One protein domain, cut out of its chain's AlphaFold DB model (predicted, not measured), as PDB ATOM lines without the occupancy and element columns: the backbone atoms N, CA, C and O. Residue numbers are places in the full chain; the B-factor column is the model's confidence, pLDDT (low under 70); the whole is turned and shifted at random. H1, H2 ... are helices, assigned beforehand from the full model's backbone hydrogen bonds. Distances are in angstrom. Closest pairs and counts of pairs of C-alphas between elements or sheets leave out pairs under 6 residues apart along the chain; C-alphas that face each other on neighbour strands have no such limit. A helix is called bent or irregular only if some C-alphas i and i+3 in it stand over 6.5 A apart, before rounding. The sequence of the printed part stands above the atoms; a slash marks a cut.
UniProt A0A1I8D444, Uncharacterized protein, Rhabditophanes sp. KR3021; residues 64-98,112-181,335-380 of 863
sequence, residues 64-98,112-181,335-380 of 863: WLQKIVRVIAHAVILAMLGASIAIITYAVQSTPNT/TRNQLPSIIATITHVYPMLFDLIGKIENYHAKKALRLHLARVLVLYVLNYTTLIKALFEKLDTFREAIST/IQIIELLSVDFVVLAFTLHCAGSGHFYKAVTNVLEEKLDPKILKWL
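AT A GLANCE: This is residues 64 to 98, 112 to 181 and 335 to 380 of the 863 residues of an uncharacterized protein of Rhabditophanes sp. KR3021 (UniProt A0A1I8D444). Three long helices, H1, H2 and H3, make an up-and-down bundle, and beyond H3 a loose second part, H4 and H5 meeting at a wide corner with short H6 at its end, stands off from it. Residues 176 to 181 of H3 stick out past the bundle. The printed part has 151 residues with six named helices, in order H1 to H6, and no named strand: all helix. It is loose, with a radius of gyration of the C-alphas of 19.0 A, and flat, spanning 61 by 45 by 23 A.

HOW THE PARTS SIT: H3, residues 142 to 181, touches H1, residues 64 to 94, with residues 156 to 171 alone; the closest C-alphas, of Thr 89 and Ala 167, are 5.9 A apart, at a shallow tilt of 24 degrees, the same way. H2, residues 112 to 138, forms a helical hairpin with H3; Pro 128 and Val 153 have the closest C-alphas, 6.2 A. H1 and H2 touch, opposite ways at 3 degrees, a shallow tilt, with C-alphas 70 and 138 closest at 5.4 A. H5, residues 360 to 371, is close to H3 but not clearly touching: C-alphas 169 and 371 are the closest, 7.8 A. H4, residues 335 to 355, is apart from H1, H2 and H3 and touches H5 only at the corner, C-alphas 354 and 363 being closest at 5.9 A. H6, residues 374 to 380, is close to H5 but not clearly touching, with C-alphas 369 and 377 closest at 6.9 A. In H1, H3, H5 and H6 every O i to N i+4 pair is within hydrogen-bond range; in H2 19 of 23 are, in H4 15 of 17.

IN THESE COORDINATES: H3 is 58.6 A long, from C-alpha 142 at (40.491, 125.836, 70.171); H1 44.2 A, H2 38.0 A, H4 28.4 A. H2 is irregular, C-alphas 113 and 116 being 7.4 A apart. H4 has a kink of 40 degrees near residue 343. H6 ends at C-alpha 380, (46.686, 92.964, 44.880).

THE WHOLE: The C-alphas of Trp 64 and Thr 181 are farthest apart, 61.1 A. Residues 99 to 111 and 182 to 334 are not printed, leaving gaps of 11.7 A and 55.5 A between C-alphas. Of the links printed whole, each is tight. Mean pLDDT of the printed part is 73.3; residues 335 to 371 are among those under 70.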
ATOM      1  N   TRP A  64      53.631 125.962  86.628       72.44
ATOM      2  CA  TRP A  64      54.301 124.673  86.417       72.44
ATOM      3  C   TRP A  64      53.312 123.489  86.471       72.44
ATOM      4  O   TRP A  64      53.398 122.569  85.659       72.44
ATOM      5  N   LEU A  65      52.298 123.593  87.335       74.31
ATOM      6  CA  LEU A  65      51.145 122.703  87.439       74.31
ATOM      7  C   LEU A  65      50.422 122.468  86.096       74.31
ATOM      8  O   LEU A  65      50.147 121.324  85.758       74.31
ATOM      9  N   GLN A  66      50.152 123.503  85.294       75.25
ATOM     10  CA  GLN A  66      49.476 123.362  83.993       75.25
ATOM     11  C   GLN A  66      50.358 122.647  82.953       75.25
ATOM     12  O   GLN A  66      49.845 121.931  82.093       75.25
ATOM     13  N   LYS A  67      51.689 122.791  83.046       76.56
ATOM     14  CA  LYS A  67      52.635 122.007  82.234       76.56
ATOM     15  C   LYS A  67      52.603 120.533  82.652       76.56
ATOM     16  O   LYS A  67      52.475 119.668  81.791       76.56
ATOM     17  N   ILE A  68      52.613 120.251  83.958       80.75
ATOM     18  CA  ILE A  68      52.485 118.886  84.497       80.75
ATOM     19  C   ILE A  68      51.142 118.247  84.119       80.75
ATOM     20  O   ILE A  68      51.130 117.100  83.689       80.75
ATOM     21  N   VAL A  69      50.025 118.977  84.185       81.25
ATOM     22  CA  VAL A  69      48.702 118.475  83.765       81.25
ATOM     23  C   VAL A  69      48.704 118.026  82.298       81.25
ATOM     24  O   VAL A  69      48.115 116.992  81.990       81.25
ATOM     25  N   ARG A  70      49.415 118.726  81.400       80.75
ATOM     26  CA  ARG A  70      49.583 118.291  80.000       80.75
ATOM     27  C   ARG A  70      50.476 117.053  79.872       80.75
ATOM     28  O   ARG A  70      50.140 116.156  79.110       80.75
ATOM     29  N   VAL A  71      51.569 116.959  80.635       81.62
ATOM     30  CA  VAL A  71      52.422 115.752  80.658       81.62
ATOM     31  C   VAL A  71      51.639 114.532  81.160       81.62
ATOM     32  O   VAL A  71      51.707 113.470  80.547       81.62
ATOM     33  N   ILE A  72      50.828 114.692  82.212       83.00
ATOM     34  CA  ILE A  72      49.933 113.645  82.726       83.00
ATOM     35  C   ILE A  72      48.870 113.273  81.681       83.00
ATOM     36  O   ILE A  72      48.623 112.089  81.471       83.00
ATOM     37  N   ALA A  73      48.272 114.249  80.989       84.62
ATOM     38  CA  ALA A  73      47.306 113.992  79.920       84.62
ATOM     39  C   ALA A  73      47.903 113.139  78.785       84.62
ATOM     40  O   ALA A  73      47.322 112.117  78.419       84.62
ATOM     41  N   HIS A  74      49.094 113.495  78.291       83.94
ATOM     42  CA  HIS A  74      49.795 112.713  77.264       83.94
ATOM     43  C   HIS A  74      50.211 111.325  77.766       83.94
ATOM     44  O   HIS A  74      50.042 110.345  77.043       83.94
ATOM     45  N   ALA A  75      50.652 111.197  79.022       83.56
ATOM     46  CA  ALA A  75      50.934 109.896  79.633       83.56
ATOM     47  C   ALA A  75      49.678 109.004  79.729       83.56
ATOM     48  O   ALA A  75      49.753 107.807  79.456       83.56
ATOM     49  N   VAL A  76      48.508 109.575  80.041       86.69
ATOM     50  CA  VAL A  76      47.219 108.854  80.039       86.69
ATOM     51  C   VAL A  76      46.799 108.453  78.620       86.69
ATOM     52  O   VAL A  76      46.304 107.343  78.433       86.69
ATOM     53  N   ILE A  77      47.034 109.295  77.606       88.12
ATOM     54  CA  ILE A  77      46.791 108.942  76.193       88.12
ATOM     55  C   ILE A  77      47.678 107.760  75.768       88.12
ATOM     56  O   ILE A  77      47.176 106.812  75.162       88.12
ATOM     57  N   LEU A  78      48.967 107.770  76.125       85.56
ATOM     58  CA  LEU A  78      49.895 106.667  75.846       85.56
ATOM     59  C   LEU A  78      49.511 105.379  76.594       85.56
ATOM     60  O   LEU A  78      49.527 104.303  75.996       85.56
ATOM     61  N   ALA A  79      49.099 105.479  77.861       87.56
ATOM     62  CA  ALA A  79      48.618 104.335  78.636       87.56
ATOM     63  C   ALA A  79      47.341 103.722  78.032       87.56
ATOM     64  O   ALA A  79      47.236 102.501  77.937       87.56
ATOM     65  N   MET A  80      46.403 104.552  77.560       89.19
ATOM     66  CA  MET A  80      45.217 104.092  76.829       89.19
ATOM     67  C   MET A  80      45.604 103.402  75.516       89.19
ATOM     68  O   MET A  80      45.125 102.306  75.245       89.19
ATOM     69  N   LEU A  81      46.511 103.979  74.721       87.12
ATOM     70  CA  LEU A  81      47.002 103.345  73.488       87.12
ATOM     71  C   LEU A  81      47.648 101.975  73.757       87.12
ATOM     72  O   LEU A  81      47.304 101.002  73.087       87.12
ATOM     73  N   GLY A  82      48.506 101.866  74.775       86.06
ATOM     74  CA  GLY A  82      49.088 100.588  75.199       86.06
ATOM     75  C   GLY A  82      48.035  99.574  75.662       86.06
ATOM     76  O   GLY A  82      48.080  98.410  75.260       86.06
ATOM     77  N   ALA A  83      47.038 100.018  76.434       88.50
ATOM     78  CA  ALA A  83      45.923  99.179  76.869       88.50
ATOM     79  C   ALA A  83      45.074  98.682  75.686       88.50
ATOM     80  O   ALA A  83      44.715  97.508  75.656       88.50
ATOM     81  N   SER A  84      44.807  99.523  74.679       90.69
ATOM     82  CA  SER A  84      44.119  99.110  73.448       90.69
ATOM     83  C   SER A  84      44.862  97.975  72.748       90.69
ATOM     84  O   SER A  84      44.231  96.996  72.356       90.69
ATOM     85  N   ILE A  85      46.186  98.085  72.606       89.00
ATOM     86  CA  ILE A  85      47.013  97.050  71.972       89.00
ATOM     87  C   ILE A  85      46.923  95.740  72.764       89.00
ATOM     88  O   ILE A  85      46.594  94.705  72.188       89.00
ATOM     89  N   ALA A  86      47.144  95.794  74.081       87.75
ATOM     90  CA  ALA A  86      47.117  94.618  74.954       87.75
ATOM     91  C   ALA A  86      45.740  93.928  74.996       87.75
ATOM     92  O   ALA A  86      45.658  92.702  75.002       87.75
ATOM     93  N   ILE A  87      44.648  94.701  74.991       87.31
ATOM     94  CA  ILE A  87      43.279  94.167  74.957       87.31
ATOM     95  C   ILE A  87      42.994  93.481  73.612       87.31
ATOM     96  O   ILE A  87      42.370  92.420  73.598       87.31
ATOM     97  N   ILE A  88      43.458  94.043  72.488       86.88
ATOM     98  CA  ILE A  88      43.270  93.451  71.154       86.88
ATOM     99  C   ILE A  88      44.068  92.147  71.018       86.88
ATOM    100  O   ILE A  88      43.489  91.133  70.621       86.88
ATOM    101  N   THR A  89      45.354  92.127  71.386       83.06
ATOM    102  CA  THR A  89      46.174  90.903  71.306       83.06
ATOM    103  C   THR A  89      45.624  89.802  72.213       83.06
ATOM    104  O   THR A  89      45.411  88.681  71.744       83.06
ATOM    105  N   TYR A  90      45.273  90.135  73.461       84.62
ATOM    106  CA  TYR A  90      44.639  89.199  74.390       84.62
ATOM    107  C   TYR A  90      43.305  88.662  73.854       84.62
ATOM    108  O   TYR A  90      43.045  87.463  73.954       84.62
ATOM    109  N   ALA A  91      42.460  89.501  73.246       82.88
ATOM    110  CA  ALA A  91      41.183  89.065  72.678       82.88
ATOM    111  C   ALA A  91      41.354  88.133  71.465       82.88
ATOM    112  O   ALA A  91      40.594  87.170  71.322       82.88
ATOM    113  N   VAL A  92      42.351  88.381  70.605       80.06
ATOM    114  CA  VAL A  92      42.635  87.508  69.454       80.06
ATOM    115  C   VAL A  92      43.158  86.152  69.925       80.06
ATOM    116  O   VAL A  92      42.677  85.125  69.441       80.06
ATOM    117  N   GLN A  93      44.063  86.128  70.904       76.19
ATOM    118  CA  GLN A  93      44.581  84.894  71.505       76.19
ATOM    119  C   GLN A  93      43.484  84.123  72.267       76.19
ATOM    120  O   GLN A  93      43.325  82.923  72.061       76.19
ATOM    121  N   SER A  94      42.649  84.817  73.051       68.56
ATOM    122  CA  SER A  94      41.562  84.220  73.853       68.56
ATOM    123  C   SER A  94      40.378  83.689  73.036       68.56
ATOM    124  O   SER A  94      39.556  82.951  73.570       68.56
ATOM    125  N   THR A  95      40.246  84.063  71.760       67.00
ATOM    126  CA  THR A  95      39.177  83.553  70.883       67.00
ATOM    127  C   THR A  95      39.470  82.082  70.527       67.00
ATOM    128  O   THR A  95      40.419  81.850  69.773       67.00
ATOM    129  N   PRO A  96      38.708  81.075  71.008       57.50
ATOM    130  CA  PRO A  96      39.160  79.679  70.960       57.50
ATOM    131  C   PRO A  96      39.252  79.094  69.544       57.50
ATOM    132  O   PRO A  96      38.310  79.191  68.757       57.50
ATOM    133  N   ASN A  97      40.356  78.402  69.245       55.59
ATOM    134  CA  ASN A  97      40.620  77.760  67.945       55.59
ATOM    135  C   ASN A  97      39.954  76.378  67.770       55.59
ATOM    136  O   ASN A  97      40.318  75.609  66.884       55.59
ATOM    137  N   THR A  98      38.974  76.039  68.607       42.91
ATOM    138  CA  THR A  98      38.492  74.663  68.780       42.91
ATOM    139  C   THR A  98      37.011  74.508  68.451       42.91
ATOM    140  O   THR A  98      36.140  74.627  69.315       42.91
ATOM    141  N   THR A 112      31.789  84.824  72.619       55.47
ATOM    142  CA  THR A 112      33.117  84.562  72.027       55.47
ATOM    143  C   THR A 112      33.200  84.806  70.516       55.47
ATOM    144  O   THR A 112      34.249  85.218  70.030       55.47
ATOM    145  N   ARG A 113      32.111  84.630  69.749       53.38
ATOM    146  CA  ARG A 113      32.102  84.949  68.301       53.38
ATOM    147  C   ARG A 113      32.074  86.448  68.007       53.38
ATOM    148  O   ARG A 113      32.670  86.884  67.027       53.38
ATOM    149  N   ASN A 114      31.409  87.227  68.855       64.19
ATOM    150  CA  ASN A 114      31.297  88.677  68.694       64.19
ATOM    151  C   ASN A 114      32.314  89.446  69.553       64.19
ATOM    152  O   ASN A 114      32.373  90.668  69.455       64.19
ATOM    153  N   GLN A 115      33.132  88.754  70.352       72.38
ATOM    154  CA  GLN A 115      34.095  89.333  71.292       72.38
ATOM    155  C   GLN A 115      35.050  90.321  70.614       72.38
ATOM    156  O   GLN A 115      35.164  91.456  71.069       72.38
ATOM    157  N   LEU A 116      35.675  89.931  69.498       75.75
ATOM    158  CA  LEU A 116      36.575  90.811  68.747       75.75
ATOM    159  C   LEU A 116      35.848  92.037  68.153       75.75
ATOM    160  O   LEU A 116      36.222  93.150  68.522       75.75
ATOM    161  N   PRO A 117      34.782  91.895  67.332       78.06
ATOM    162  CA  PRO A 117      33.993  93.040  66.862       78.06
ATOM    163  C   PRO A 117      33.488  93.952  67.985       78.06
ATOM    164  O   PRO A 117      33.550  95.173  67.854       78.06
ATOM    165  N   SER A 118      33.031  93.376  69.103       78.12
ATOM    166  CA  SER A 118      32.556  94.129  70.266       78.12
ATOM    167  C   SER A 118      33.680  94.942  70.903       78.12
ATOM    168  O   SER A 118      33.489  96.124  71.153       78.12
ATOM    169  N   ILE A 119      34.852  94.346  71.138       84.81
ATOM    170  CA  ILE A 119      36.013  95.030  71.727       84.81
ATOM    171  C   ILE A 119      36.504  96.158  70.814       84.81
ATOM    172  O   ILE A 119      36.707  97.278  71.286       84.81
ATOM    173  N   ILE A 120      36.617  95.903  69.506       83.69
ATOM    174  CA  ILE A 120      37.018  96.915  68.518       83.69
ATOM    175  C   ILE A 120      36.014  98.078  68.514       83.69
ATOM    176  O   ILE A 120      36.431  99.235  68.565       83.69
ATOM    177  N   ALA A 121      34.705  97.797  68.517       84.12
ATOM    178  CA  ALA A 121      33.656  98.818  68.570       84.12
ATOM    179  C   ALA A 121      33.651  99.597  69.901       84.12
ATOM    180  O   ALA A 121      33.523 100.823  69.896       84.12
ATOM    181  N   THR A 122      33.847  98.920  71.038       87.19
ATOM    182  CA  THR A 122      33.960  99.564  72.356       87.19
ATOM    183  C   THR A 122      35.156 100.510  72.403       87.19
ATOM    184  O   THR A 122      34.982 101.663  72.784       87.19
ATOM    185  N   ILE A 123      36.344 100.085  71.958       89.69
ATOM    186  CA  ILE A 123      37.528 100.959  71.867       89.69
ATOM    187  C   ILE A 123      37.236 102.147  70.935       89.69
ATOM    188  O   ILE A 123      37.450 103.298  71.316       89.69
ATOM    189  N   THR A 124      36.667 101.877  69.756       87.56
ATOM    190  CA  THR A 124      36.341 102.880  68.724       87.56
ATOM    191  C   THR A 124      35.398 103.977  69.224       87.56
ATOM    192  O   THR A 124      35.544 105.123  68.811       87.56
ATOM    193  N   HIS A 125      34.460 103.674  70.128       86.62
ATOM    194  CA  HIS A 125      33.522 104.671  70.660       86.62
ATOM    195  C   HIS A 125      33.920 105.260  72.019       86.62
ATOM    196  O   HIS A 125      33.734 106.458  72.233       86.62
ATOM    197  N   VAL A 126      34.479 104.466  72.938       90.31
ATOM    198  CA  VAL A 126      34.821 104.931  74.294       90.31
ATOM    199  C   VAL A 126      36.049 105.841  74.277       90.31
ATOM    200  O   VAL A 126      36.063 106.868  74.957       90.31
ATOM    201  N   TYR A 127      37.079 105.514  73.494       89.81
ATOM    202  CA  TYR A 127      38.340 106.254  73.558       89.81
ATOM    203  C   TYR A 127      38.231 107.688  73.012       89.81
ATOM    204  O   TYR A 127      38.744 108.580  73.684       89.81
ATOM    205  N   PRO A 128      37.526 107.985  71.898       88.69
ATOM    206  CA  PRO A 128      37.273 109.371  71.496       88.69
ATOM    207  C   PRO A 128      36.552 110.201  72.571       88.69
ATOM    208  O   PRO A 128      36.886 111.368  72.758       88.69
ATOM    209  N   MET A 129      35.640 109.601  73.350       88.44
ATOM    210  CA  MET A 129      34.981 110.291  74.472       88.44
ATOM    211  C   MET A 129      35.949 110.580  75.631       88.44
ATOM    212  O   MET A 129      35.921 111.672  76.202       88.44
ATOM    213  N   LEU A 130      36.846 109.640  75.957       89.38
ATOM    214  CA  LEU A 130      37.921 109.854  76.936       89.38
ATOM    215  C   LEU A 130      38.930 110.909  76.447       89.38
ATOM    216  O   LEU A 130      39.386 111.747  77.227       89.38
ATOM    217  N   PHE A 131      39.228 110.925  75.149       89.88
ATOM    218  CA  PHE A 131      40.056 111.939  74.505       89.88
ATOM    219  C   PHE A 131      39.389 113.327  74.496       89.88
ATOM    220  O   PHE A 131      40.084 114.331  74.648       89.88
ATOM    221  N   ASP A 132      38.065 113.436  74.389       88.19
ATOM    222  CA  ASP A 132      37.369 114.716  74.588       88.19
ATOM    223  C   ASP A 132      37.353 115.173  76.050       88.19
ATOM    224  O   ASP A 132      37.379 116.377  76.322       88.19
ATOM    225  N   LEU A 133      37.348 114.241  77.006       88.50
ATOM    226  CA  LEU A 133      37.503 114.577  78.419       88.50
ATOM    227  C   LEU A 133      38.918 115.099  78.715       88.50
ATOM    228  O   LEU A 133      39.052 116.158  79.329       88.50
ATOM    229  N   ILE A 134      39.967 114.424  78.226       86.88
ATOM    230  CA  ILE A 134      41.352 114.877  78.432       86.88
ATOM    231  C   ILE A 134      41.631 116.200  77.692       86.88
ATOM    232  O   ILE A 134      42.267 117.088  78.254       86.88
ATOM    233  N   GLY A 135      41.029 116.417  76.515       84.19
ATOM    234  CA  GLY A 135      41.087 117.691  75.782       84.19
ATOM    235  C   GLY A 135      40.569 118.902  76.564       84.19
ATOM    236  O   GLY A 135      41.125 119.996  76.460       84.19
ATOM    237  N   LYS A 136      39.541 118.707  77.401       83.69
ATOM    238  CA  LYS A 136      39.011 119.745  78.305       83.69
ATOM    239  C   LYS A 136      39.941 120.020  79.494       83.69
ATOM    240  O   LYS A 136      39.924 121.120  80.035       83.69
ATOM    241  N   ILE A 137      40.759 119.044  79.888       83.88
ATOM    242  CA  ILE A 137      41.733 119.158  80.987       83.88
ATOM    243  C   ILE A 137      43.033 119.831  80.501       83.88
ATOM    244  O   ILE A 137      43.585 120.685  81.195       83.88
ATOM    245  N   GLU A 138      43.483 119.528  79.282       79.62
ATOM    246  CA  GLU A 138      44.695 120.093  78.660       79.62
ATOM    247  C   GLU A 138      44.637 121.621  78.437       79.62
ATOM    248  O   GLU A 138      45.681 122.287  78.406       79.62
ATOM    249  N   ASN A 139      43.422 122.172  78.291       76.31
ATOM    250  CA  ASN A 139      43.144 123.594  78.044       76.31
ATOM    251  C   ASN A 139      43.959 124.174  76.863       76.31
ATOM    252  O   ASN A 139      44.572 125.238  76.964       76.31
ATOM    253  N   TYR A 140      43.996 123.456  75.735       73.25
ATOM    254  CA  TYR A 140      44.589 123.961  74.491       73.25
ATOM    255  C   TYR A 140      43.675 124.991  73.801       73.25
ATOM    256  O   TYR A 140      42.453 124.857  73.801       73.25
ATOM    257  N   HIS A 141      44.276 125.985  73.131       68.56
ATOM    258  CA  HIS A 141      43.556 126.923  72.259       68.56
ATOM    259  C   HIS A 141      42.727 126.165  71.207       68.56
ATOM    260  O   HIS A 141      43.219 125.190  70.638       68.56
ATOM    261  N   ALA A 142      41.498 126.608  70.915       71.06
ATOM    262  CA  ALA A 142      40.491 125.836  70.171       71.06
ATOM    263  C   ALA A 142      40.999 125.207  68.853       71.06
ATOM    264  O   ALA A 142      40.732 124.035  68.583       71.06
ATOM    265  N   LYS A 143      41.803 125.935  68.061       71.62
ATOM    266  CA  LYS A 143      42.435 125.396  66.840       71.62
ATOM    267  C   LYS A 143      43.454 124.283  67.105       71.62
ATOM    268  O   LYS A 143      43.518 123.329  66.332       71.62
ATOM    269  N   LYS A 144      44.254 124.394  68.170       73.88
ATOM    270  CA  LYS A 144      45.222 123.362  68.573       73.88
ATOM    271  C   LYS A 144      44.508 122.165  69.206       73.88
ATOM    272  O   LYS A 144      44.835 121.039  68.854       73.88
ATOM    273  N   ALA A 145      43.486 122.403  70.031       77.38
ATOM    274  CA  ALA A 145      42.638 121.359  70.607       77.38
ATOM    275  C   ALA A 145      41.965 120.496  69.524       77.38
ATOM    276  O   ALA A 145      42.079 119.275  69.566       77.38
ATOM    277  N   LEU A 146      41.345 121.116  68.510       79.31
ATOM    278  CA  LEU A 146      40.705 120.397  67.401       79.31
ATOM    279  C   LEU A 146      41.706 119.548  66.597       79.31
ATOM    280  O   LEU A 146      41.424 118.392  66.281       79.31
ATOM    281  N   ARG A 147      42.888 120.100  66.291       82.81
ATOM    282  CA  ARG A 147      43.952 119.375  65.571       82.81
ATOM    283  C   ARG A 147      44.506 118.205  66.387       82.81
ATOM    284  O   ARG A 147      44.662 117.122  65.835       82.81
ATOM    285  N   LEU A 148      44.763 118.403  67.682       79.81
ATOM    286  CA  LEU A 148      45.262 117.348  68.571       79.81
ATOM    287  C   LEU A 148      44.216 116.257  68.822       79.81
ATOM    288  O   LEU A 148      44.583 115.085  68.799       79.81
ATOM    289  N   HIS A 149      42.932 116.606  68.983       85.06
ATOM    290  CA  HIS A 149      41.845 115.622  69.042       85.06
ATOM    291  C   HIS A 149      41.844 114.752  67.778       85.06
ATOM    292  O   HIS A 149      41.895 113.526  67.880       85.06
ATOM    293  N   LEU A 150      41.827 115.371  66.591       82.81
ATOM    294  CA  LEU A 150      41.796 114.634  65.325       82.81
ATOM    295  C   LEU A 150      43.030 113.729  65.168       82.81
ATOM    296  O   LEU A 150      42.889 112.574  64.773       82.81
ATOM    297  N   ALA A 151      44.217 114.224  65.529       84.88
ATOM    298  CA  ALA A 151      45.462 113.466  65.454       84.88
ATOM    299  C   ALA A 151      45.465 112.235  66.379       84.88
ATOM    300  O   ALA A 151      45.755 111.135  65.911       84.88
ATOM    301  N   ARG A 152      45.096 112.369  67.664       86.62
ATOM    302  CA  ARG A 152      45.096 111.222  68.600       86.62
ATOM    303  C   ARG A 152      44.017 110.183  68.283       86.62
ATOM    304  O   ARG A 152      44.260 108.991  68.456       86.62
ATOM    305  N   VAL A 153      42.866 110.609  67.757       87.50
ATOM    306  CA  VAL A 153      41.823 109.695  67.255       87.50
ATOM    307  C   VAL A 153      42.297 108.951  65.999       87.50
ATOM    308  O   VAL A 153      42.127 107.736  65.917       87.50
ATOM    309  N   LEU A 154      42.960 109.635  65.059       86.00
ATOM    310  CA  LEU A 154      43.551 109.002  63.873       86.00
ATOM    311  C   LEU A 154      44.627 107.969  64.253       86.00
ATOM    312  O   LEU A 154      44.584 106.840  63.767       86.00
ATOM    313  N   VAL A 155      45.550 108.332  65.150       86.75
ATOM    314  CA  VAL A 155      46.611 107.440  65.655       86.75
ATOM    315  C   VAL A 155      46.019 106.196  66.322       86.75
ATOM    316  O   VAL A 155      46.474 105.088  66.044       86.75
ATOM    317  N   LEU A 156      44.965 106.350  67.131       85.62
ATOM    318  CA  LEU A 156      44.249 105.218  67.720       85.62
ATOM    319  C   LEU A 156      43.650 104.291  66.655       85.62
ATOM    320  O   LEU A 156      43.806 103.078  66.769       85.62
ATOM    321  N   TYR A 157      42.965 104.821  65.638       85.00
ATOM    322  CA  TYR A 157      42.351 103.983  64.602       85.00
ATOM    323  C   TYR A 157      43.392 103.237  63.762       85.00
ATOM    324  O   TYR A 157      43.203 102.051  63.488       85.00
ATOM    325  N   VAL A 158      44.508 103.887  63.412       85.44
ATOM    326  CA  VAL A 158      45.623 103.228  62.715       85.44
ATOM    327  C   VAL A 158      46.210 102.114  63.584       85.44
ATOM    328  O   VAL A 158      46.321 100.989  63.106       85.44
ATOM    329  N   LEU A 159      46.501 102.376  64.864       84.75
ATOM    330  CA  LEU A 159      47.084 101.372  65.762       84.75
ATOM    331  C   LEU A 159      46.128 100.205  66.060       84.75
ATOM    332  O   LEU A 159      46.552  99.050  65.999       84.75
ATOM    333  N   ASN A 160      44.842 100.471  66.304       85.44
ATOM    334  CA  ASN A 160      43.801  99.449  66.473       85.44
ATOM    335  C   ASN A 160      43.737  98.532  65.234       85.44
ATOM    336  O   ASN A 160      43.856  97.313  65.354       85.44
ATOM    337  N   TYR A 161      43.690  99.112  64.030       85.44
ATOM    338  CA  TYR A 161      43.654  98.344  62.785       85.44
ATOM    339  C   TYR A 161      44.948  97.550  62.527       85.44
ATOM    340  O   TYR A 161      44.882  96.357  62.225       85.44
ATOM    341  N   THR A 162      46.132  98.150  62.704       82.31
ATOM    342  CA  THR A 162      47.409  97.443  62.483       82.31
ATOM    343  C   THR A 162      47.663  96.335  63.504       82.31
ATOM    344  O   THR A 162      48.224  95.300  63.147       82.31
ATOM    345  N   THR A 163      47.240  96.510  64.761       86.62
ATOM    346  CA  THR A 163      47.418  95.476  65.795       86.62
ATOM    347  C   THR A 163      46.420  94.334  65.647       86.62
ATOM    348  O   THR A 163      46.818  93.179  65.796       86.62
ATOM    349  N   LEU A 164      45.181  94.622  65.233       82.56
ATOM    350  CA  LEU A 164      44.225  93.600  64.806       82.56
ATOM    351  C   LEU A 164      44.772  92.777  63.631       82.56
ATOM    352  O   LEU A 164      44.758  91.549  63.697       82.56
ATOM    353  N   ILE A 165      45.289  93.434  62.586       84.31
ATOM    354  CA  ILE A 165      45.898  92.756  61.431       84.31
ATOM    355  C   ILE A 165      47.048  91.851  61.877       84.31
ATOM    356  O   ILE A 165      47.046  90.668  61.541       84.31
ATOM    357  N   LYS A 166      48.008  92.376  62.653       75.81
ATOM    358  CA  LYS A 166      49.171  91.597  63.100       75.81
ATOM    359  C   LYS A 166      48.742  90.352  63.882       75.81
ATOM    360  O   LYS A 166      49.201  89.260  63.569       75.81
ATOM    361  N   ALA A 167      47.844  90.508  64.855       78.12
ATOM    362  CA  ALA A 167      47.385  89.397  65.682       78.12
ATOM    363  C   ALA A 167      46.572  88.358  64.880       78.12
ATOM    364  O   ALA A 167      46.637  87.167  65.178       78.12
ATOM    365  N   LEU A 168      45.832  88.777  63.845       81.12
ATOM    366  CA  LEU A 168      45.151  87.853  62.931       81.12
ATOM    367  C   LEU A 168      46.130  87.089  62.023       81.12
ATOM    368  O   LEU A 168      45.892  85.909  61.779       81.12
ATOM    369  N   PHE A 169      47.223  87.711  61.566       80.88
ATOM    370  CA  PHE A 169      48.277  87.020  60.807       80.88
ATOM    371  C   PHE A 169      49.058  86.027  61.671       80.88
ATOM    372  O   PHE A 169      49.138  84.861  61.311       80.88
ATOM    373  N   GLU A 170      49.515  86.432  62.858       81.25
ATOM    374  CA  GLU A 170      50.186  85.557  63.838       81.25
ATOM    375  C   GLU A 170      49.354  84.288  64.132       81.25
ATOM    376  O   GLU A 170      49.856  83.161  64.175       81.25
ATOM    377  N   LYS A 171      48.031  84.461  64.224       77.81
ATOM    378  CA  LYS A 171      47.061  83.379  64.398       77.81
ATOM    379  C   LYS A 171      46.830  82.536  63.133       77.81
ATOM    380  O   LYS A 171      46.585  81.335  63.252       77.81
ATOM    381  N   LEU A 172      46.893  83.135  61.943       81.44
ATOM    382  CA  LEU A 172      46.806  82.442  60.652       81.44
ATOM    383  C   LEU A 172      48.044  81.572  60.397       81.44
ATOM    384  O   LEU A 172      47.899  80.432  59.961       81.44
ATOM    385  N   ASP A 173      49.232  82.083  60.712       80.50
ATOM    386  CA  ASP A 173      50.493  81.348  60.593       80.50
ATOM    387  C   ASP A 173      50.515  80.156  61.561       80.50
ATOM    388  O   ASP A 173      50.786  79.035  61.135       80.50
ATOM    389  N   THR A 174      50.060  80.350  62.807       80.62
ATOM    390  CA  THR A 174      49.852  79.255  63.779       80.62
ATOM    391  C   THR A 174      48.903  78.171  63.233       80.62
ATOM    392  O   THR A 174      49.149  76.977  63.396       80.62
ATOM    393  N   PHE A 175      47.810  78.555  62.557       80.19
ATOM    394  CA  PHE A 175      46.908  77.594  61.906       80.19
ATOM    395  C   PHE A 175      47.568  76.872  60.724       80.19
ATOM    396  O   PHE A 175      47.345  75.676  60.544       80.19
ATOM    397  N   ARG A 176      48.357  77.579  59.911       80.56
ATOM    398  CA  ARG A 176      49.070  77.015  58.758       80.56
ATOM    399  C   ARG A 176      50.111  75.984  59.196       80.56
ATOM    400  O   ARG A 176      50.182  74.915  58.594       80.56
ATOM    401  N   GLU A 177      50.859  76.286  60.252       83.81
ATOM    402  CA  GLU A 177      51.820  75.374  60.872       83.81
ATOM    403  C   GLU A 177      51.114  74.120  61.412       83.81
ATOM    404  O   GLU A 177      51.449  73.009  60.997       83.81
ATOM    405  N   ALA A 178      50.047  74.289  62.203       78.12
ATOM    406  CA  ALA A 178      49.257  73.178  62.744       78.12
ATOM    407  C   ALA A 178      48.625  72.275  61.662       78.12
ATOM    408  O   ALA A 178      48.516  71.060  61.852       78.12
ATOM    409  N   ILE A 179      48.228  72.843  60.514       76.19
ATOM    410  CA  ILE A 179      47.781  72.062  59.349       76.19
ATOM    411  C   ILE A 179      48.956  71.258  58.777       76.19
ATOM    412  O   ILE A 179      48.819  70.049  58.600       76.19
ATOM    413  N   SER A 180      50.115  71.888  58.556       75.75
ATOM    414  CA  SER A 180      51.289  71.208  57.987       75.75
ATOM    415  C   SER A 180      51.844  70.081  58.867       75.75
ATOM    416  O   SER A 180      52.290  69.070  58.336       75.75
ATOM    417  N   THR A 181      51.747  70.183  60.198       64.88
ATOM    418  CA  THR A 181      52.089  69.068  61.098       64.88
ATOM    419  C   THR A 181      51.050  67.947  61.047       64.88
ATOM    420  O   THR A 181      51.412  66.774  61.085       64.88
ATOM    421  N   ILE A 335      60.188 122.944  75.518       49.16
ATOM    422  CA  ILE A 335      58.929 122.194  75.694       49.16
ATOM    423  C   ILE A 335      58.187 121.998  74.358       49.16
ATOM    424  O   ILE A 335      57.560 120.962  74.144       49.16
ATOM    425  N   GLN A 336      58.269 122.968  73.442       40.38
ATOM    426  CA  GLN A 336      57.580 122.899  72.149       40.38
ATOM    427  C   GLN A 336      58.243 121.889  71.195       40.38
ATOM    428  O   GLN A 336      57.571 121.318  70.338       40.38
ATOM    429  N   ILE A 337      59.534 121.618  71.404       42.00
ATOM    430  CA  ILE A 337      60.299 120.584  70.700       42.00
ATOM    431  C   ILE A 337      59.831 119.183  71.129       42.00
ATOM    432  O   ILE A 337      59.724 118.306  70.284       42.00
ATOM    433  N   ILE A 338      59.462 118.977  72.400       46.69
ATOM    434  CA  ILE A 338      58.986 117.675  72.916       46.69
ATOM    435  C   ILE A 338      57.572 117.332  72.405       46.69
ATOM    436  O   ILE A 338      57.297 116.181  72.052       46.69
ATOM    437  N   GLU A 339      56.671 118.321  72.318       45.06
ATOM    438  CA  GLU A 339      55.350 118.124  71.690       45.06
ATOM    439  C   GLU A 339      55.459 117.771  70.193       45.06
ATOM    440  O   GLU A 339      54.662 116.969  69.708       45.06
ATOM    441  N   LEU A 340      56.444 118.331  69.475       44.66
ATOM    442  CA  LEU A 340      56.738 117.972  68.083       44.66
ATOM    443  C   LEU A 340      57.379 116.583  67.982       44.66
ATOM    444  O   LEU A 340      56.839 115.731  67.279       44.66
ATOM    445  N   LEU A 341      58.422 116.302  68.778       45.69
ATOM    446  CA  LEU A 341      59.088 114.993  68.827       45.69
ATOM    447  C   LEU A 341      58.104 113.840  69.032       45.69
ATOM    448  O   LEU A 341      58.350 112.754  68.539       45.69
ATOM    449  N   SER A 342      56.992 114.042  69.736       54.91
ATOM    450  CA  SER A 342      56.031 112.959  69.988       54.91
ATOM    451  C   SER A 342      55.255 112.536  68.730       54.91
ATOM    452  O   SER A 342      54.825 111.389  68.630       54.91
ATOM    453  N   VAL A 343      55.090 113.439  67.756       48.78
ATOM    454  CA  VAL A 343      54.506 113.145  66.435       48.78
ATOM    455  C   VAL A 343      55.616 112.794  65.446       48.78
ATOM    456  O   VAL A 343      55.535 111.774  64.763       48.78
ATOM    457  N   ASP A 344      56.681 113.592  65.427       46.69
ATOM    458  CA  ASP A 344      57.800 113.432  64.505       46.69
ATOM    459  C   ASP A 344      58.595 112.149  64.778       46.69
ATOM    460  O   ASP A 344      59.066 111.548  63.829       46.69
ATOM    461  N   PHE A 345      58.682 111.645  66.017       47.53
ATOM    462  CA  PHE A 345      59.285 110.336  66.323       47.53
ATOM    463  C   PHE A 345      58.401 109.165  65.880       47.53
ATOM    464  O   PHE A 345      58.929 108.133  65.483       47.53
ATOM    465  N   VAL A 346      57.070 109.304  65.884       51.44
ATOM    466  CA  VAL A 346      56.168 108.273  65.330       51.44
ATOM    467  C   VAL A 346      56.275 108.239  63.805       51.44
ATOM    468  O   VAL A 346      56.387 107.161  63.223       51.44
ATOM    469  N   VAL A 347      56.317 109.410  63.159       52.44
ATOM    470  CA  VAL A 347      56.572 109.523  61.715       52.44
ATOM    471  C   VAL A 347      57.977 109.020  61.376       52.44
ATOM    472  O   VAL A 347      58.115 108.205  60.472       52.44
ATOM    473  N   LEU A 348      59.006 109.416  62.128       47.72
ATOM    474  CA  LEU A 348      60.394 109.006  61.914       47.72
ATOM    475  C   LEU A 348      60.595 107.513  62.170       47.72
ATOM    476  O   LEU A 348      61.299 106.888  61.394       47.72
ATOM    477  N   ALA A 349      59.967 106.910  63.183       49.84
ATOM    478  CA  ALA A 349      60.026 105.464  63.402       49.84
ATOM    479  C   ALA A 349      59.369 104.695  62.244       49.84
ATOM    480  O   ALA A 349      59.924 103.702  61.773       49.84
ATOM    481  N   PHE A 350      58.234 105.185  61.732       45.34
ATOM    482  CA  PHE A 350      57.585 104.636  60.541       45.34
ATOM    483  C   PHE A 350      58.468 104.795  59.288       45.34
ATOM    484  O   PHE A 350      58.685 103.832  58.553       45.34
ATOM    485  N   THR A 351      59.060 105.973  59.073       51.38
ATOM    486  CA  THR A 351      59.999 106.235  57.973       51.38
ATOM    487  C   THR A 351      61.273 105.398  58.089       51.38
ATOM    488  O   THR A 351      61.711 104.849  57.086       51.38
ATOM    489  N   LEU A 352      61.845 105.245  59.285       47.94
ATOM    490  CA  LEU A 352      63.078 104.496  59.546       47.94
ATOM    491  C   LEU A 352      62.872 102.990  59.336       47.94
ATOM    492  O   LEU A 352      63.725 102.339  58.737       47.94
ATOM    493  N   HIS A 353      61.706 102.457  59.717       49.09
ATOM    494  CA  HIS A 353      61.317 101.079  59.402       49.09
ATOM    495  C   HIS A 353      61.162 100.838  57.884       49.09
ATOM    496  O   HIS A 353      61.343  99.718  57.416       49.09
ATOM    497  N   CYS A 354      60.899 101.887  57.095       43.09
ATOM    498  CA  CYS A 354      60.855 101.826  55.630       43.09
ATOM    499  C   CYS A 354      62.149 102.295  54.926       43.09
ATOM    500  O   CYS A 354      62.265 102.131  53.709       43.09
ATOM    501  N   ALA A 355      63.121 102.857  55.654       44.22
ATOM    502  CA  ALA A 355      64.343 103.448  55.093       44.22
ATOM    503  C   ALA A 355      65.392 102.405  54.666       44.22
ATOM    504  O   ALA A 355      66.291 102.721  53.890       44.22
ATOM    505  N   GLY A 356      65.262 101.153  55.117       52.44
ATOM    506  CA  GLY A 356      66.179 100.047  54.807       52.44
ATOM    507  C   GLY A 356      66.158  99.538  53.355       52.44
ATOM    508  O   GLY A 356      66.687  98.464  53.088       52.44
ATOM    509  N   SER A 357      65.543 100.255  52.408       45.41
ATOM    510  CA  SER A 357      65.571  99.894  50.986       45.41
ATOM    511  C   SER A 357      65.606 101.132  50.087       45.41
ATOM    512  O   SER A 357      64.952 102.133  50.376       45.41
ATOM    513  N   GLY A 358      66.318 101.047  48.957       58.31
ATOM    514  CA  GLY A 358      66.558 102.186  48.056       58.31
ATOM    515  C   GLY A 358      65.310 102.832  47.431       58.31
ATOM    516  O   GLY A 358      65.409 103.929  46.888       58.31
ATOM    517  N   HIS A 359      64.136 102.199  47.528       58.81
ATOM    518  CA  HIS A 359      62.851 102.844  47.258       58.81
ATOM    519  C   HIS A 359      61.781 102.304  48.209       58.81
ATOM    520  O   HIS A 359      61.620 101.090  48.306       58.81
ATOM    521  N   PHE A 360      60.973 103.186  48.807       51.38
ATOM    522  CA  PHE A 360      59.871 102.841  49.721       51.38
ATOM    523  C   PHE A 360      58.984 101.686  49.220       51.38
ATOM    524  O   PHE A 360      58.652 100.783  49.985       51.38
ATOM    525  N   TYR A 361      58.657 101.666  47.921       55.09
ATOM    526  CA  TYR A 361      57.831 100.606  47.343       55.09
ATOM    527  C   TYR A 361      58.480  99.216  47.431       55.09
ATOM    528  O   TYR A 361      57.734  98.253  47.514       55.09
ATOM    529  N   LYS A 362      59.818  99.090  47.463       54.06
ATOM    530  CA  LYS A 362      60.516  97.799  47.603       54.06
ATOM    531  C   LYS A 362      60.480  97.275  49.036       54.06
ATOM    532  O   LYS A 362      60.167  96.108  49.222       54.06
ATOM    533  N   ALA A 363      60.721  98.112  50.049       56.09
ATOM    534  CA  ALA A 363      60.497  97.713  51.444       56.09
ATOM    535  C   ALA A 363      59.043  97.267  51.649       56.09
ATOM    536  O   ALA A 363      58.801  96.196  52.198       56.09
ATOM    537  N   VAL A 364      58.084  98.050  51.137       54.84
ATOM    538  CA  VAL A 364      56.664  97.700  51.223       54.84
ATOM    539  C   VAL A 364      56.361  96.406  50.469       54.84
ATOM    540  O   VAL A 364      55.782  95.523  51.084       54.84
ATOM    541  N   THR A 365      56.763  96.220  49.203       61.84
ATOM    542  CA  THR A 365      56.483  94.957  48.490       61.84
ATOM    543  C   THR A 365      57.167  93.763  49.129       61.84
ATOM    544  O   THR A 365      56.538  92.722  49.204       61.84
ATOM    545  N   ASN A 366      58.398  93.894  49.628       60.06
ATOM    546  CA  ASN A 366      59.113  92.771  50.231       60.06
ATOM    547  C   ASN A 366      58.455  92.344  51.550       60.06
ATOM    548  O   ASN A 366      58.150  91.169  51.716       60.06
ATOM    549  N   VAL A 367      58.153  93.288  52.452       64.44
ATOM    550  CA  VAL A 367      57.431  92.991  53.704       64.44
ATOM    551  C   VAL A 367      56.018  92.472  53.416       64.44
ATOM    552  O   VAL A 367      55.511  91.616  54.135       64.44
ATOM    553  N   LEU A 368      55.374  92.947  52.350       56.84
ATOM    554  CA  LEU A 368      54.043  92.493  51.956       56.84
ATOM    555  C   LEU A 368      54.073  91.098  51.306       56.84
ATOM    556  O   LEU A 368      53.187  90.298  51.587       56.84
ATOM    557  N   GLU A 369      55.087  90.776  50.497       63.91
ATOM    558  CA  GLU A 369      55.312  89.439  49.925       63.91
ATOM    559  C   GLU A 369      55.766  88.419  50.985       63.91
ATOM    560  O   GLU A 369      55.428  87.243  50.879       63.91
ATOM    561  N   GLU A 370      56.446  88.866  52.044       67.88
ATOM    562  CA  GLU A 370      56.825  88.034  53.191       67.88
ATOM    563  C   GLU A 370      55.650  87.764  54.154       67.88
ATOM    564  O   GLU A 370      55.638  86.730  54.822       67.88
ATOM    565  N   LYS A 371      54.668  88.680  54.258       61.38
ATOM    566  CA  LYS A 371      53.601  88.634  55.287       61.38
ATOM    567  C   LYS A 371      52.162  88.441  54.782       61.38
ATOM    568  O   LYS A 371      51.272  88.324  55.620       61.38
ATOM    569  N   LEU A 372      51.880  88.400  53.474       70.56
ATOM    570  CA  LEU A 372      50.538  88.079  52.943       70.56
ATOM    571  C   LEU A 372      50.476  86.692  52.288       70.56
ATOM    572  O   LEU A 372      51.438  86.209  51.700       70.56
ATOM    573  N   ASP A 373      49.281  86.088  52.300       75.06
ATOM    574  CA  ASP A 373      48.974  84.898  51.494       75.06
ATOM    575  C   ASP A 373      49.230  85.201  49.994       75.06
ATOM    576  O   ASP A 373      48.713  86.206  49.478       75.06
ATOM    577  N   PRO A 374      49.968  84.344  49.253       73.88
ATOM    578  CA  PRO A 374      50.229  84.518  47.819       73.88
ATOM    579  C   PRO A 374      48.963  84.689  46.960       73.88
ATOM    580  O   PRO A 374      49.019  85.316  45.899       73.88
ATOM    581  N   LYS A 375      47.798  84.201  47.405       71.75
ATOM    582  CA  LYS A 375      46.495  84.452  46.760       71.75
ATOM    583  C   LYS A 375      46.088  85.924  46.850       71.75
ATOM    584  O   LYS A 375      45.614  86.481  45.859       71.75
ATOM    585  N   ILE A 376      46.291  86.557  48.008       74.00
ATOM    586  CA  ILE A 376      45.981  87.977  48.232       74.00
ATOM    587  C   ILE A 376      46.969  88.838  47.444       74.00
ATOM    588  O   ILE A 376      46.550  89.775  46.770       74.00
ATOM    589  N   LEU A 377      48.255  88.475  47.432       77.50
ATOM    590  CA  LEU A 377      49.275  89.147  46.619       77.50
ATOM    591  C   LEU A 377      48.965  89.076  45.118       77.50
ATOM    592  O   LEU A 377      49.096  90.082  44.421       77.50
ATOM    593  N   LYS A 378      48.467  87.938  44.617       78.19
ATOM    594  CA  LYS A 378      48.034  87.800  43.216       78.19
ATOM    595  C   LYS A 378      46.852  88.722  42.874       78.19
ATOM    596  O   LYS A 378      46.857  89.333  41.809       78.19
ATOM    597  N   TRP A 379      45.889  88.880  43.785       80.06
ATOM    598  CA  TRP A 379      44.788  89.848  43.653       80.06
ATOM    599  C   TRP A 379      45.256  91.306  43.762       80.06
ATOM    600  O   TRP A 379      44.837  92.153  42.975       80.06
ATOM    601  N   LEU A 380      46.155  91.615  44.695       75.44
ATOM    602  CA  LEU A 380      46.686  92.964  44.880       75.44
ATOM    603  C   LEU A 380      47.521  93.408  43.673       75.44
ATOM    604  O   LEU A 380      47.372  94.531  43.201       75.44
TER     605      LEU A 380